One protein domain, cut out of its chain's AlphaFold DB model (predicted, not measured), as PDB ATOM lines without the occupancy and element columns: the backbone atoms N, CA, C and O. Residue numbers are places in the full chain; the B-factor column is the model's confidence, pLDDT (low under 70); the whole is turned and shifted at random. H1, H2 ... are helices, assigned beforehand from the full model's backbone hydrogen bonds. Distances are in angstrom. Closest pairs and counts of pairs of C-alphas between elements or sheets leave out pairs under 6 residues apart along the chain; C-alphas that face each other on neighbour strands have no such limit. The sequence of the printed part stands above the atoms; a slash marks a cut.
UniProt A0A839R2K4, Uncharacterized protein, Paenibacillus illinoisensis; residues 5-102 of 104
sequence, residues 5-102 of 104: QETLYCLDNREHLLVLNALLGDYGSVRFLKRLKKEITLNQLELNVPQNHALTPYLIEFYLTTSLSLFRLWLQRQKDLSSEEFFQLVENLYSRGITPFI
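Overview. This is residues 5 to 102 of the 104 residues of an uncharacterized protein of Paenibacillus illinoisensis (UniProt A0A839R2K4). One long helix, H4, runs through the middle, with H5 folding back along one side of it, H2 on another side and H1 bridging from H2 to H5. The 98 printed residues have five named helices, H1 to H5, and no named strand: all helix. The whole is compact, radius of gyration of the C-alphas 14.4 A, spans 39 by 35 by 26 A.

Arrangement. H1, residues 5 to 12, and H2, residues 14 to 24, are close but not clearly touching; their closest C-alphas, Leu 11 and Leu 17, are 6.7 A apart. H3, residues 30 to 39, touches H2 only at the corner, and only just, with 3 pairs of C-alphas within 8 A; the closest are Leu 23 and Phe 32, 7.5 A. H4, residues 56 to 76, touches H2 with residues 68 to 75 alone, closest C-alphas Leu 24 and Arg 72, 5.5 A. H4 and H5, residues 83 to 96, form a helical hairpin, only just touching with 3 pairs within 8 A. Every O i to N i+4 pair is within hydrogen-bond range but in H3, 5 of 6.

Along the chain. C-alpha 5 begins H1 at (1.763, -48.171, -20.727); C-alpha 96 ends H5 at (9.219, -29.342, -30.793). H4 measures 30.1 A.

Size, cuts and confidence. The printed part has no cut. The H3 to H4 link is long; residues 41 to 52 have pLDDT under 70.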
ATOM      1  N   GLN A   5       1.502 -47.252 -21.836       80.44
ATOM      2  CA  GLN A   5       1.763 -48.171 -20.727       80.44
ATOM      3  C   GLN A   5       2.436 -49.482 -21.154       80.44
ATOM      4  O   GLN A   5       3.363 -49.918 -20.477       80.44
ATOM      5  N   GLU A   6       2.036 -50.095 -22.271       82.06
ATOM      6  CA  GLU A   6       2.738 -51.270 -22.815       82.06
ATOM      7  C   GLU A   6       4.182 -50.939 -23.202       82.06
ATOM      8  O   GLU A   6       5.091 -51.743 -22.981       82.06
ATOM      9  N   THR A   7       4.404 -49.741 -23.747       81.75
ATOM     10  CA  THR A   7       5.745 -49.276 -24.116       81.75
ATOM     11  C   THR A   7       6.608 -49.092 -22.872       81.75
ATOM     12  O   THR A   7       7.701 -49.650 -22.806       81.75
ATOM     13  N   LEU A   8       6.105 -48.390 -21.854       85.44
ATOM     14  CA  LEU A   8       6.809 -48.199 -20.583       85.44
ATOM     15  C   LEU A   8       7.103 -49.537 -19.894       85.44
ATOM     16  O   LEU A   8       8.240 -49.789 -19.504       85.44
ATOM     17  N   TYR A   9       6.129 -50.448 -19.861       86.94
ATOM     18  CA  TYR A   9       6.321 -51.798 -19.335       86.94
ATOM     19  C   TYR A   9       7.447 -52.551 -20.059       86.94
ATOM     20  O   TYR A   9       8.278 -53.204 -19.427       86.94
ATOM     21  N   CYS A  10       7.513 -52.440 -21.388       84.81
ATOM     22  CA  CYS A  10       8.589 -53.037 -22.173       84.81
ATOM     23  C   CYS A  10       9.961 -52.446 -21.810       84.81
ATOM     24  O   CYS A  10      10.932 -53.192 -21.681       84.81
ATOM     25  N   LEU A  11      10.023 -51.128 -21.602       85.31
ATOM     26  CA  LEU A  11      11.239 -50.397 -21.237       85.31
ATOM     27  C   LEU A  11      11.711 -50.654 -19.801       85.31
ATOM     28  O   LEU A  11      12.893 -50.449 -19.514       85.31
ATOM     29  N   ASP A  12      10.827 -51.114 -18.922       88.12
ATOM     30  CA  ASP A  12      11.154 -51.480 -17.539       88.12
ATOM     31  C   ASP A  12      11.428 -52.978 -17.367       88.12
ATOM     32  O   ASP A  12      12.000 -53.410 -16.361       88.12
ATOM     33  N   ASN A  13      11.084 -53.792 -18.366       90.94
ATOM     34  CA  ASN A  13      11.376 -55.214 -18.347       90.94
ATOM     35  C   ASN A  13      12.890 -55.465 -18.471       90.94
ATOM     36  O   ASN A  13      13.539 -55.139 -19.469       90.94
ATOM     37  N   ARG A  14      13.453 -56.115 -17.450       87.56
ATOM     38  CA  ARG A  14      14.887 -56.410 -17.357       87.56
ATOM     39  C   ARG A  14      15.410 -57.270 -18.508       87.56
ATOM     40  O   ARG A  14      16.523 -57.032 -18.967       87.56
ATOM     41  N   GLU A  15      14.656 -58.264 -18.961       88.44
ATOM     42  CA  GLU A  15      15.086 -59.150 -20.049       88.44
ATOM     43  C   GLU A  15      15.155 -58.388 -21.373       88.44
ATOM     44  O   GLU A  15      16.157 -58.476 -22.085       88.44
ATOM     45  N   HIS A  16      14.147 -57.559 -21.658       86.81
ATOM     46  CA  HIS A  16      14.159 -56.689 -22.834       86.81
ATOM     47  C   HIS A  16      15.326 -55.702 -22.790       86.81
ATOM     48  O   HIS A  16      16.033 -55.543 -23.784       86.81
ATOM     49  N   LEU A  17      15.591 -55.092 -21.632       83.56
ATOM     50  CA  LEU A  17      16.728 -54.190 -21.455       83.56
ATOM     51  C   LEU A  17      18.076 -54.889 -21.645       83.56
ATOM     52  O   LEU A  17      18.976 -54.300 -22.238       83.56
ATOM     53  N   LEU A  18      18.232 -56.132 -21.184       84.75
ATOM     54  CA  LEU A  18      19.456 -56.907 -21.404       84.75
ATOM     55  C   LEU A  18      19.694 -57.162 -22.894       84.75
ATOM     56  O   LEU A  18      20.809 -56.961 -23.378       84.75
ATOM     57  N   VAL A  19      18.648 -57.548 -23.629       83.62
ATOM     58  CA  VAL A  19      18.722 -57.728 -25.085       83.62
ATOM     59  C   VAL A  19      19.060 -56.403 -25.766       83.62
ATOM     60  O   VAL A  19      19.996 -56.342 -26.560       83.62
ATOM     61  N   LEU A  20      18.362 -55.321 -25.420       81.25
ATOM     62  CA  LEU A  20      18.622 -53.997 -25.982       81.25
ATOM     63  C   LEU A  20      20.047 -53.522 -25.693       81.25
ATOM     64  O   LEU A  20      20.695 -53.000 -26.593       81.25
ATOM     65  N   ASN A  21      20.574 -53.749 -24.491       81.62
ATOM     66  CA  ASN A  21      21.937 -53.363 -24.139       81.62
ATOM     67  C   ASN A  21      22.988 -54.205 -24.881       81.62
ATOM     68  O   ASN A  21      23.997 -53.676 -25.335       81.62
ATOM     69  N   ALA A  22      22.739 -55.500 -25.099       82.56
ATOM     70  CA  ALA A  22      23.612 -56.325 -25.933       82.56
ATOM     71  C   ALA A  22      23.648 -55.845 -27.398       82.56
ATOM     72  O   ALA A  22      24.677 -55.946 -28.067       82.56
ATOM     73  N   LEU A  23      22.529 -55.315 -27.901       80.56
ATOM     74  CA  LEU A  23      22.387 -54.881 -29.292       80.56
ATOM     75  C   LEU A  23      22.843 -53.437 -29.537       80.56
ATOM     76  O   LEU A  23      23.432 -53.148 -30.580       80.56
ATOM     77  N   LEU A  24      22.540 -52.537 -28.602       81.38
ATOM     78  CA  LEU A  24      22.722 -51.089 -28.722       81.38
ATOM     79  C   LEU A  24      23.851 -50.545 -27.837       81.38
ATOM     80  O   LEU A  24      24.264 -49.408 -28.044       81.38
ATOM     81  N   GLY A  25      24.343 -51.318 -26.868       76.62
ATOM     82  CA  GLY A  25      25.437 -50.927 -25.980       76.62
ATOM     83  C   GLY A  25      26.807 -50.946 -26.662       76.62
ATOM     84  O   GLY A  25      26.931 -51.072 -27.881       76.62
ATOM     85  N   ASP A  26      27.871 -50.832 -25.870       74.19
ATOM     86  CA  ASP A  26      29.240 -50.633 -26.381       74.19
ATOM     87  C   ASP A  26      29.790 -51.798 -27.205       74.19
ATOM     88  O   ASP A  26      30.642 -51.602 -28.071       74.19
ATOM     89  N   TYR A  27      29.251 -52.995 -26.987       70.31
ATOM     90  CA  TYR A  27      29.602 -54.204 -27.729       70.31
ATOM     91  C   TYR A  27      28.687 -54.453 -28.942       70.31
ATOM     92  O   TYR A  27      28.854 -55.444 -29.656       70.31
ATOM     93  N   GLY A  28      27.725 -53.560 -29.196       71.75
ATOM     94  CA  GLY A  28      26.788 -53.647 -30.310       71.75
ATOM     95  C   GLY A  28      27.474 -53.492 -31.672       71.75
ATOM     96  O   GLY A  28      28.295 -52.602 -31.901       71.75
ATOM     97  N   SER A  29      27.125 -54.354 -32.628       74.81
ATOM     98  CA  SER A  29      27.711 -54.326 -33.973       74.81
ATOM     99  C   SER A  29      27.064 -53.257 -34.859       74.81
ATOM    100  O   SER A  29      25.857 -53.267 -35.092       74.81
ATOM    101  N   VAL A  30      27.876 -52.406 -35.499       78.81
ATOM    102  CA  VAL A  30      27.403 -51.447 -36.525       78.81
ATOM    103  C   VAL A  30      26.661 -52.158 -37.666       78.81
ATOM    104  O   VAL A  30      25.696 -51.633 -38.226       78.81
ATOM    105  N   ARG A  31      27.065 -53.393 -37.999       80.81
ATOM    106  CA  ARG A  31      26.383 -54.214 -39.012       80.81
ATOM    107  C   ARG A  31      24.992 -54.639 -38.551       80.81
ATOM    108  O   ARG A  31      24.089 -54.708 -39.381       80.81
ATOM    109  N   PHE A  32      24.823 -54.897 -37.254       80.75
ATOM    110  CA  PHE A  32      23.525 -55.213 -36.674       80.75
ATOM    111  C   PHE A  32      22.588 -54.012 -36.761       80.75
ATOM    112  O   PHE A  32      21.512 -54.158 -37.320       80.75
ATOM    113  N   LEU A  33      23.016 -52.819 -36.338       79.44
ATOM    114  CA  LEU A  33      22.205 -51.598 -36.462       79.44
ATOM    115  C   LEU A  33      21.774 -51.339 -37.911       79.44
ATOM    116  O   LEU A  33      20.614 -51.036 -38.180       79.44
ATOM    117  N   LYS A  34      22.695 -51.524 -38.865       82.12
ATOM    118  CA  LYS A  34      22.392 -51.404 -40.298       82.12
ATOM    119  C   LYS A  34      21.361 -52.433 -40.767       82.12
ATOM    120  O   LYS A  34      20.558 -52.121 -41.642       82.12
ATOM    121  N   ARG A  35      21.393 -53.655 -40.229       83.38
ATOM    122  CA  ARG A  35      20.394 -54.686 -40.524       83.38
ATOM    123  C   ARG A  35      19.062 -54.371 -39.848       83.38
ATOM    124  O   ARG A  35      18.051 -54.393 -40.528       83.38
ATOM    125  N   LEU A  36      19.067 -53.997 -38.573       80.94
ATOM    126  CA  LEU A  36      17.883 -53.620 -37.808       80.94
ATOM    127  C   LEU A  36      17.094 -52.516 -38.521       80.94
ATOM    128  O   LEU A  36      15.912 -52.694 -38.778       80.94
ATOM    129  N   LYS A  37      17.758 -51.436 -38.952       80.06
ATOM    130  CA  LYS A  37      17.122 -50.357 -39.730       80.06
ATOM    131  C   LYS A  37      16.450 -50.835 -41.026       80.06
ATOM    132  O   LYS A  37      15.486 -50.220 -41.457       80.06
ATOM    133  N   LYS A  38      16.959 -51.904 -41.654       79.69
ATOM    134  CA  LYS A  38      16.371 -52.499 -42.870       79.69
ATOM    135  C   LYS A  38      15.203 -53.438 -42.578       79.69
ATOM    136  O   LYS A  38      14.307 -53.539 -43.403       79.69
ATOM    137  N   GLU A  39      15.275 -54.160 -41.464       79.75
ATOM    138  CA  GLU A  39      14.268 -55.145 -41.043       79.75
ATOM    139  C   GLU A  39      13.070 -54.471 -40.363       79.75
ATOM    140  O   GLU A  39      11.972 -55.020 -40.369       79.75
ATOM    141  N   ILE A  40      13.254 -53.275 -39.789       74.50
ATOM    142  CA  ILE A  40      12.139 -52.452 -39.325       74.50
ATOM    143  C   ILE A  40      11.294 -52.096 -40.548       74.50
ATOM    144  O   ILE A  40      11.667 -51.261 -41.373       74.50
ATOM    145  N   THR A  41      10.153 -52.770 -40.675       63.09
ATOM    146  CA  THR A  41       9.213 -52.550 -41.766       63.09
ATOM    147  C   THR A  41       8.692 -51.122 -41.669       63.09
ATOM    148  O   THR A  41       7.826 -50.820 -40.856       63.09
ATOM    149  N   LEU A  42       9.214 -50.230 -42.508       59.62
ATOM    150  CA  LEU A  42       8.844 -48.811 -42.521       59.62
ATOM    151  C   LEU A  42       7.338 -48.598 -42.710       59.62
ATOM    152  O   LEU A  42       6.783 -47.657 -42.165       59.62
ATOM    153  N   ASN A  43       6.676 -49.527 -43.402       53.66
ATOM    154  CA  ASN A  43       5.225 -49.531 -43.605       53.66
ATOM    155  C   ASN A  43       4.422 -49.813 -42.320       53.66
ATOM    156  O   ASN A  43       3.215 -49.605 -42.313       53.66
ATOM    157  N   GLN A  44       5.059 -50.339 -41.269       54.56
ATOM    158  CA  GLN A  44       4.445 -50.592 -39.959       54.56
ATOM    159  C   GLN A  44       4.721 -49.473 -38.958       54.56
ATOM    160  O   GLN A  44       4.020 -49.367 -37.955       54.56
ATOM    161  N   LEU A  45       5.739 -48.647 -39.204       63.03
ATOM    162  CA  LEU A  45       5.915 -47.438 -38.427       63.03
ATOM    163  C   LEU A  45       4.901 -46.429 -38.968       63.03
ATOM    164  O   LEU A  45       5.084 -45.898 -40.062       63.03
ATOM    165  N   GLU A  46       3.831 -46.170 -38.217       62.06
ATOM    166  CA  GLU A  46       2.870 -45.081 -38.457       62.06
ATOM    167  C   GLU A  46       3.546 -43.706 -38.257       62.06
ATOM    168  O   GLU A  46       3.094 -42.850 -37.501       62.06
ATOM    169  N   LEU A  47       4.702 -43.493 -38.888       67.06
ATOM    170  CA  LEU A  47       5.369 -42.210 -38.903       67.06
ATOM    171  C   LEU A  47       4.488 -41.282 -39.735       67.06
ATOM    172  O   LEU A  47       4.211 -41.564 -40.902       67.06
ATOM    173  N   ASN A  48       4.096 -40.154 -39.146       65.56
ATOM    174  CA  ASN A  48       3.400 -39.056 -39.818       65.56
ATOM    175  C   ASN A  48       4.333 -38.335 -40.812       65.56
ATOM    176  O   ASN A  48       4.475 -37.113 -40.790       65.56
ATOM    177  N   VAL A  49       5.037 -39.090 -41.658       67.62
ATOM    178  CA  VAL A  49       5.914 -38.545 -42.684       67.62
ATOM    179  C   VAL A  49       5.030 -38.068 -43.828       67.62
ATOM    180  O   VAL A  49       4.207 -38.844 -44.324       67.62
ATOM    181  N   PRO A  50       5.184 -36.817 -44.288       66.00
ATOM    182  CA  PRO A  50       4.482 -36.368 -45.476       66.00
ATOM    183  C   PRO A  50       4.778 -37.323 -46.638       66.00
ATOM    184  O   PRO A  50       5.923 -37.735 -46.837       66.00
ATOM    185  N   GLN A  51       3.758 -37.632 -47.445       64.25
ATOM    186  CA  GLN A  51       3.849 -38.510 -48.627       64.25
ATOM    187  C   GLN A  51       4.751 -37.948 -49.748       64.25
ATOM    188  O   GLN A  51       4.725 -38.408 -50.888       64.25
ATOM    189  N   ASN A  52       5.549 -36.925 -49.448       65.00
ATOM    190  CA  ASN A  52       6.441 -36.274 -50.380       65.00
ATOM    191  C   ASN A  52       7.640 -37.193 -50.665       65.00
ATOM    192  O   ASN A  52       8.637 -37.191 -49.937       65.00
ATOM    193  N   HIS A  53       7.510 -37.987 -51.731       72.19
ATOM    194  CA  HIS A  53       8.341 -39.154 -52.042       72.19
ATOM    195  C   HIS A  53       9.862 -38.927 -51.991       72.19
ATOM    196  O   HIS A  53      10.601 -39.868 -51.703       72.19
ATOM    197  N   ALA A  54      10.351 -37.708 -52.248       84.69
ATOM    198  CA  ALA A  54      11.784 -37.412 -52.248       84.69
ATOM    199  C   ALA A  54      12.390 -37.270 -50.839       84.69
ATOM    200  O   ALA A  54      13.546 -37.636 -50.631       84.69
ATOM    201  N   LEU A  55      11.631 -36.740 -49.872       83.31
ATOM    202  CA  LEU A  55      12.128 -36.457 -48.516       83.31
ATOM    203  C   LEU A  55      11.874 -37.605 -47.541       83.31
ATOM    204  O   LEU A  55      12.617 -37.764 -46.574       83.31
ATOM    205  N   THR A  56      10.864 -38.433 -47.814       82.25
ATOM    206  CA  THR A  56      10.494 -39.598 -47.004       82.25
ATOM    207  C   THR A  56      11.684 -40.453 -46.541       82.25
ATOM    208  O   THR A  56      11.778 -40.686 -45.336       82.25
ATOM    209  N   PRO A  57      12.632 -40.892 -47.403       82.50
ATOM    210  CA  PRO A  57      13.750 -41.726 -46.948       82.50
ATOM    211  C   PRO A  57      14.673 -41.016 -45.946       82.50
ATOM    212  O   PRO A  57      15.174 -41.656 -45.026       82.50
ATOM    213  N   TYR A  58      14.867 -39.702 -46.082       86.19
ATOM    214  CA  TYR A  58      15.694 -38.916 -45.162       86.19
ATOM    215  C   TYR A  58      15.016 -38.739 -43.806       86.19
ATOM    216  O   TYR A  58      15.668 -38.863 -42.774       86.19
ATOM    217  N   LEU A  59      13.705 -38.484 -43.806       85.00
ATOM    218  CA  LEU A  59      12.923 -38.351 -42.577       85.00
ATOM    219  C   LEU A  59      12.889 -39.674 -41.809       85.00
ATOM    220  O   LEU A  59      13.101 -39.693 -40.602       85.00
ATOM    221  N   ILE A  60      12.714 -40.791 -42.514       83.19
ATOM    222  CA  ILE A  60      12.795 -42.129 -41.927       83.19
ATOM    223  C   ILE A  60      14.182 -42.401 -41.336       83.19
ATOM    224  O   ILE A  60      14.285 -42.840 -40.189       83.19
ATOM    225  N   GLU A  61      15.252 -42.132 -42.092       86.19
ATOM    226  CA  GLU A  61      16.620 -42.333 -41.601       86.19
ATOM    227  C   GLU A  61      16.899 -41.460 -40.373       86.19
ATOM    228  O   GLU A  61      17.536 -41.928 -39.426       86.19
ATOM    229  N   PHE A  62      16.381 -40.229 -40.353       86.69
ATOM    230  CA  PHE A  62      16.441 -39.338 -39.199       86.69
ATOM    231  C   PHE A  62      15.729 -39.942 -37.982       86.69
ATOM    232  O   PHE A  62      16.371 -40.102 -36.946       86.69
ATOM    233  N   TYR A  63      14.461 -40.355 -38.103       86.12
ATOM    234  CA  TYR A  63      13.711 -40.983 -37.004       86.12
ATOM    235  C   TYR A  63      14.436 -42.212 -36.441       86.12
ATOM    236  O   TYR A  63      14.641 -42.331 -35.234       86.12
ATOM    237  N   LEU A  64      14.873 -43.131 -37.306       85.19
ATOM    238  CA  LEU A  64      15.538 -44.354 -36.856       85.19
ATOM    239  C   LEU A  64      16.888 -44.063 -36.197       85.19
ATOM    240  O   LEU A  64      17.205 -44.628 -35.151       85.19
ATOM    241  N   THR A  65      17.700 -43.195 -36.802       87.69
ATOM    242  CA  THR A  65      19.038 -42.877 -36.287       87.69
ATOM    243  C   THR A  65      18.965 -42.143 -34.962       87.69
ATOM    244  O   THR A  65      19.679 -42.516 -34.029       87.69
ATOM    245  N   THR A  66      18.106 -41.132 -34.868       89.81
ATOM    246  CA  THR A  66      17.962 -40.315 -33.664       89.81
ATOM    247  C   THR A  66      17.408 -41.154 -32.517       89.81
ATOM    248  O   THR A  66      18.038 -41.194 -31.462       89.81
ATOM    249  N   SER A  67      16.335 -41.928 -32.736       87.62
ATOM    250  CA  SER A  67      15.785 -42.828 -31.710       87.62
ATOM    251  C   SER A  67      16.834 -43.812 -31.193       87.62
ATOM    252  O   SER A  67      17.071 -43.878 -29.991       87.62
ATOM    253  N   LEU A  68      17.512 -44.548 -32.084       87.44
ATOM    254  CA  LEU A  68      18.519 -45.534 -31.675       87.44
ATOM    255  C   LEU A  68      19.682 -44.889 -30.909       87.44
ATOM    256  O   LEU A  68      20.182 -45.476 -29.949       87.44
ATOM    257  N   SER A  69      20.103 -43.688 -31.310       90.19
ATOM    258  CA  SER A  69      21.207 -42.975 -30.658       90.19
ATOM    259  C   SER A  69      20.825 -42.481 -29.262       90.19
ATOM    260  O   SER A  69      21.606 -42.653 -28.327       90.19
ATOM    261  N   LEU A  70      19.619 -41.929 -29.097       92.69
ATOM    262  CA  LEU A  70      19.106 -41.496 -27.793       92.69
ATOM    263  C   LEU A  70      18.913 -42.684 -26.846       92.69
ATOM    264  O   LEU A  70      19.349 -42.627 -25.698       92.69
ATOM    265  N   PHE A  71      18.341 -43.789 -27.335       89.44
ATOM    266  CA  PHE A  71      18.197 -45.020 -26.554       89.44
ATOM    267  C   PHE A  71      19.548 -45.573 -26.103       89.44
ATOM    268  O   PHE A  71      19.707 -45.951 -24.945       89.44
ATOM    269  N   ARG A  72      20.543 -45.594 -26.998       89.50
ATOM    270  CA  ARG A  72      21.905 -46.007 -26.650       89.50
ATOM    271  C   ARG A  72      22.496 -45.127 -25.553       89.50
ATOM    272  O   ARG A  72      23.047 -45.667 -24.598       89.50
ATOM    273  N   LEU A  73      22.377 -43.804 -25.679       92.38
ATOM    274  CA  LEU A  73      22.876 -42.866 -24.673       92.38
ATOM    275  C   LEU A  73      22.227 -43.122 -23.307       92.38
ATOM    276  O   LEU A  73      22.928 -43.232 -22.306       92.38
ATOM    277  N   TRP A  74      20.904 -43.263 -23.276       92.81
ATOM    278  CA  TRP A  74      20.149 -43.543 -22.055       92.81
ATOM    279  C   TRP A  74      20.573 -44.862 -21.392       92.81
ATOM    280  O   TRP A  74      20.790 -44.913 -20.181       92.81
ATOM    281  N   LEU A  75      20.789 -45.918 -22.183       88.69
ATOM    282  CA  LEU A  75      21.314 -47.196 -21.688       88.69
ATOM    283  C   LEU A  75      22.745 -47.077 -21.145       88.69
ATOM    284  O   LEU A  75      23.033 -47.597 -20.068       88.69
ATOM    285  N   GLN A  76      23.636 -46.374 -21.852       88.50
ATOM    286  CA  GLN A  76      25.024 -46.146 -21.420       88.50
ATOM    287  C   GLN A  76      25.100 -45.343 -20.118       88.50
ATOM    288  O   GLN A  76      25.973 -45.587 -19.285       88.50
ATOM    289  N   ARG A  77      24.157 -44.420 -19.914       91.75
ATOM    290  CA  ARG A  77      24.001 -43.649 -18.675       91.75
ATOM    291  C   ARG A  77      23.255 -44.416 -17.578       91.75
ATOM    292  O   ARG A  77      22.939 -43.842 -16.546       91.75
ATOM    293  N   GLN A  78      23.040 -45.719 -17.774       89.44
ATOM    294  CA  GLN A  78      22.416 -46.636 -16.817       89.44
ATOM    295  C   GLN A  78      20.968 -46.265 -16.477       89.44
ATOM    296  O   GLN A  78      20.537 -46.448 -15.342       89.44
ATOM    297  N   LYS A  79      20.211 -45.786 -17.476       90.75
ATOM    298  CA  LYS A  79      18.839 -45.287 -17.309       90.75
ATOM    299  C   LYS A  79      18.764 -44.210 -16.220       90.75
ATOM    300  O   LYS A  79      17.981 -44.315 -15.283       90.75
ATOM    301  N   ASP A  80      19.604 -43.185 -16.344       94.75
ATOM    302  CA  ASP A  80      19.631 -42.042 -15.423       94.75
ATOM    303  C   ASP A  80      18.325 -41.232 -15.422       94.75
ATOM    304  O   ASP A  80      18.029 -40.556 -14.442       94.75
ATOM    305  N   LEU A  81      17.534 -41.349 -16.491       95.75
ATOM    306  CA  LEU A  81      16.129 -40.946 -16.548       95.75
ATOM    307  C   LEU A  81      15.215 -42.163 -16.364       95.75
ATOM    308  O   LEU A  81      15.505 -43.246 -16.887       95.75
ATOM    309  N   SER A  82      14.067 -41.986 -15.710       94.44
ATOM    310  CA  SER A  82      13.000 -42.990 -15.739       94.44
ATOM    311  C   SER A  82      12.497 -43.222 -17.171       94.44
ATOM    312  O   SER A  82      12.669 -42.386 -18.061       94.44
ATOM    313  N   SER A  83      11.864 -44.371 -17.419       92.56
ATOM    314  CA  SER A  83      11.314 -44.692 -18.746       92.56
ATOM    315  C   SER A  83      10.268 -43.665 -19.201       92.56
ATOM    316  O   SER A  83      10.189 -43.374 -20.393       92.56
ATOM    317  N   GLU A  84       9.514 -43.081 -18.266       93.19
ATOM    318  CA  GLU A  84       8.538 -42.024 -18.542       93.19
ATOM    319  C   GLU A  84       9.213 -40.696 -18.907       93.19
ATOM    320  O   GLU A  84       8.900 -40.132 -19.955       93.19
ATOM    321  N   GLU A  85      10.185 -40.236 -18.113       94.62
ATOM    322  CA  GLU A  85      10.947 -39.010 -18.403       94.62
ATOM    323  C   GLU A  85      11.677 -39.108 -19.746       94.62
ATOM    324  O   GLU A  85      11.648 -38.178 -20.554       94.62
ATOM    325  N   PHE A  86      12.300 -40.258 -20.022       94.44
ATOM    326  CA  PHE A  86      12.969 -40.498 -21.295       94.44
ATOM    327  C   PHE A  86      11.979 -40.504 -22.468       94.44
ATOM    328  O   PHE A  86      12.254 -39.903 -23.507       94.44
ATOM    329  N   PHE A  87      10.819 -41.146 -22.315       90.81
ATOM    330  CA  PHE A  87       9.794 -41.168 -23.357       90.81
ATOM    331  C   PHE A  87       9.260 -39.761 -23.657       90.81
ATOM    332  O   PHE A  87       9.216 -39.364 -24.821       90.81
ATOM    333  N   GLN A  88       8.942 -38.980 -22.620       91.00
ATOM    334  CA  GLN A  88       8.508 -37.587 -22.760       91.00
ATOM    335  C   GLN A  88       9.584 -36.714 -23.419       91.00
ATOM    336  O   GLN A  88       9.272 -35.886 -24.275       91.00
ATOM    337  N   LEU A  89      10.863 -36.909 -23.077       93.31
ATOM    338  CA  LEU A  89      11.977 -36.224 -23.738       93.31
ATOM    339  C   LEU A  89      12.005 -36.531 -25.240       93.31
ATOM    340  O   LEU A  89      12.083 -35.614 -26.055       93.31
ATOM    341  N   VAL A  90      11.920 -37.808 -25.616       90.94
ATOM    342  CA  VAL A  90      11.919 -38.232 -27.024       90.94
ATOM    343  C   VAL A  90      10.713 -37.655 -27.776       90.94
ATOM    344  O   VAL A  90      10.870 -37.156 -28.891       90.94
ATOM    345  N   GLU A  91       9.528 -37.658 -27.166       87.88
ATOM    346  CA  GLU A  91       8.317 -37.059 -27.735       87.88
ATOM    347  C   GLU A  91       8.467 -35.543 -27.951       87.88
ATOM    348  O   GLU A  91       8.147 -35.025 -29.028       87.88
ATOM    349  N   ASN A  92       9.016 -34.826 -26.969       90.31
ATOM    350  CA  ASN A  92       9.289 -33.392 -27.072       90.31
ATOM    351  C   ASN A  92      10.298 -33.085 -28.184       90.31
ATOM    352  O   ASN A  92      10.071 -32.173 -28.978       90.31
ATOM    353  N   LEU A  93      11.367 -33.876 -28.303       91.31
ATOM    354  CA  LEU A  93      12.363 -33.707 -29.363       91.31
ATOM    355  C   LEU A  93      11.760 -33.914 -30.757       91.31
ATOM    356  O   LEU A  93      12.082 -33.164 -31.678       91.31
ATOM    357  N   TYR A  94      10.863 -34.886 -30.925       86.50
ATOM    358  CA  TYR A  94      10.214 -35.120 -32.217       86.50
ATOM    359  C   TYR A  94       9.128 -34.105 -32.565       86.50
ATOM    360  O   TYR A  94       8.900 -33.852 -33.748       86.50
ATOM    361  N   SER A  95       8.460 -33.523 -31.570       86.44
ATOM    362  CA  SER A  95       7.359 -32.578 -31.789       86.44
ATOM    363  C   SER A  95       7.806 -31.115 -31.834       86.44
ATOM    364  O   SER A  95       7.254 -30.327 -32.601       86.44
ATOM    365  N   ARG A  96       8.795 -30.736 -31.017       88.94
ATOM    366  CA  ARG A  96       9.219 -29.342 -30.793       88.94
ATOM    367  C   ARG A  96      10.722 -29.126 -30.970       88.94
ATOM    368  O   ARG A  96      11.187 -27.992 -30.857       88.94
ATOM    369  N   GLY A  97      11.487 -30.180 -31.257       88.56
ATOM    370  CA  GLY A  97      12.943 -30.103 -31.307       88.56
ATOM    371  C   GLY A  97      13.532 -29.772 -29.937       88.56
ATOM    372  O   GLY A  97      13.015 -30.186 -28.902       88.56
ATOM    373  N   ILE A  98      14.624 -29.010 -29.935       89.75
ATOM    374  CA  ILE A  98      15.329 -28.601 -28.711       89.75
ATOM    375  C   ILE A  98      14.823 -27.278 -28.121       89.75
ATOM    376  O   ILE A  98      15.255 -26.904 -27.038       89.75
ATOM    377  N   THR A  99      13.910 -26.581 -28.805       90.25
ATOM    378  CA  THR A  99      13.390 -25.263 -28.399       90.25
ATOM    379  C   THR A  99      12.923 -25.208 -26.939       90.25
ATOM    380  O   THR A  99      13.334 -24.280 -26.250       90.25
ATOM    381  N   PRO A 100      12.166 -26.197 -26.411       85.81
ATOM    382  CA  PRO A 100      11.714 -26.166 -25.015       85.81
ATOM    383  C   PRO A 100      12.839 -26.174 -23.969       85.81
ATOM    384  O   PRO A 100      12.567 -25.896 -22.810       85.81
ATOM    385  N   PHE A 101      14.069 -26.518 -24.360       84.69
ATOM    386  CA  PHE A 101      15.223 -26.663 -23.470       84.69
ATOM    387  C   PHE A 101      16.270 -25.549 -23.648       84.69
ATOM    388  O   PHE A 101      17.319 -25.595 -23.016       84.69
ATOM    389  N   ILE A 102      16.039 -24.594 -24.558       83.75
ATOM    390  CA  ILE A 102      16.949 -23.460 -24.809       83.75
ATOM    391  C   ILE A 102      16.491 -22.196 -24.064       83.75
ATOM    392  O   ILE A 102      17.291 -21.295 -23.848       83.75
TER     393      ILE A 102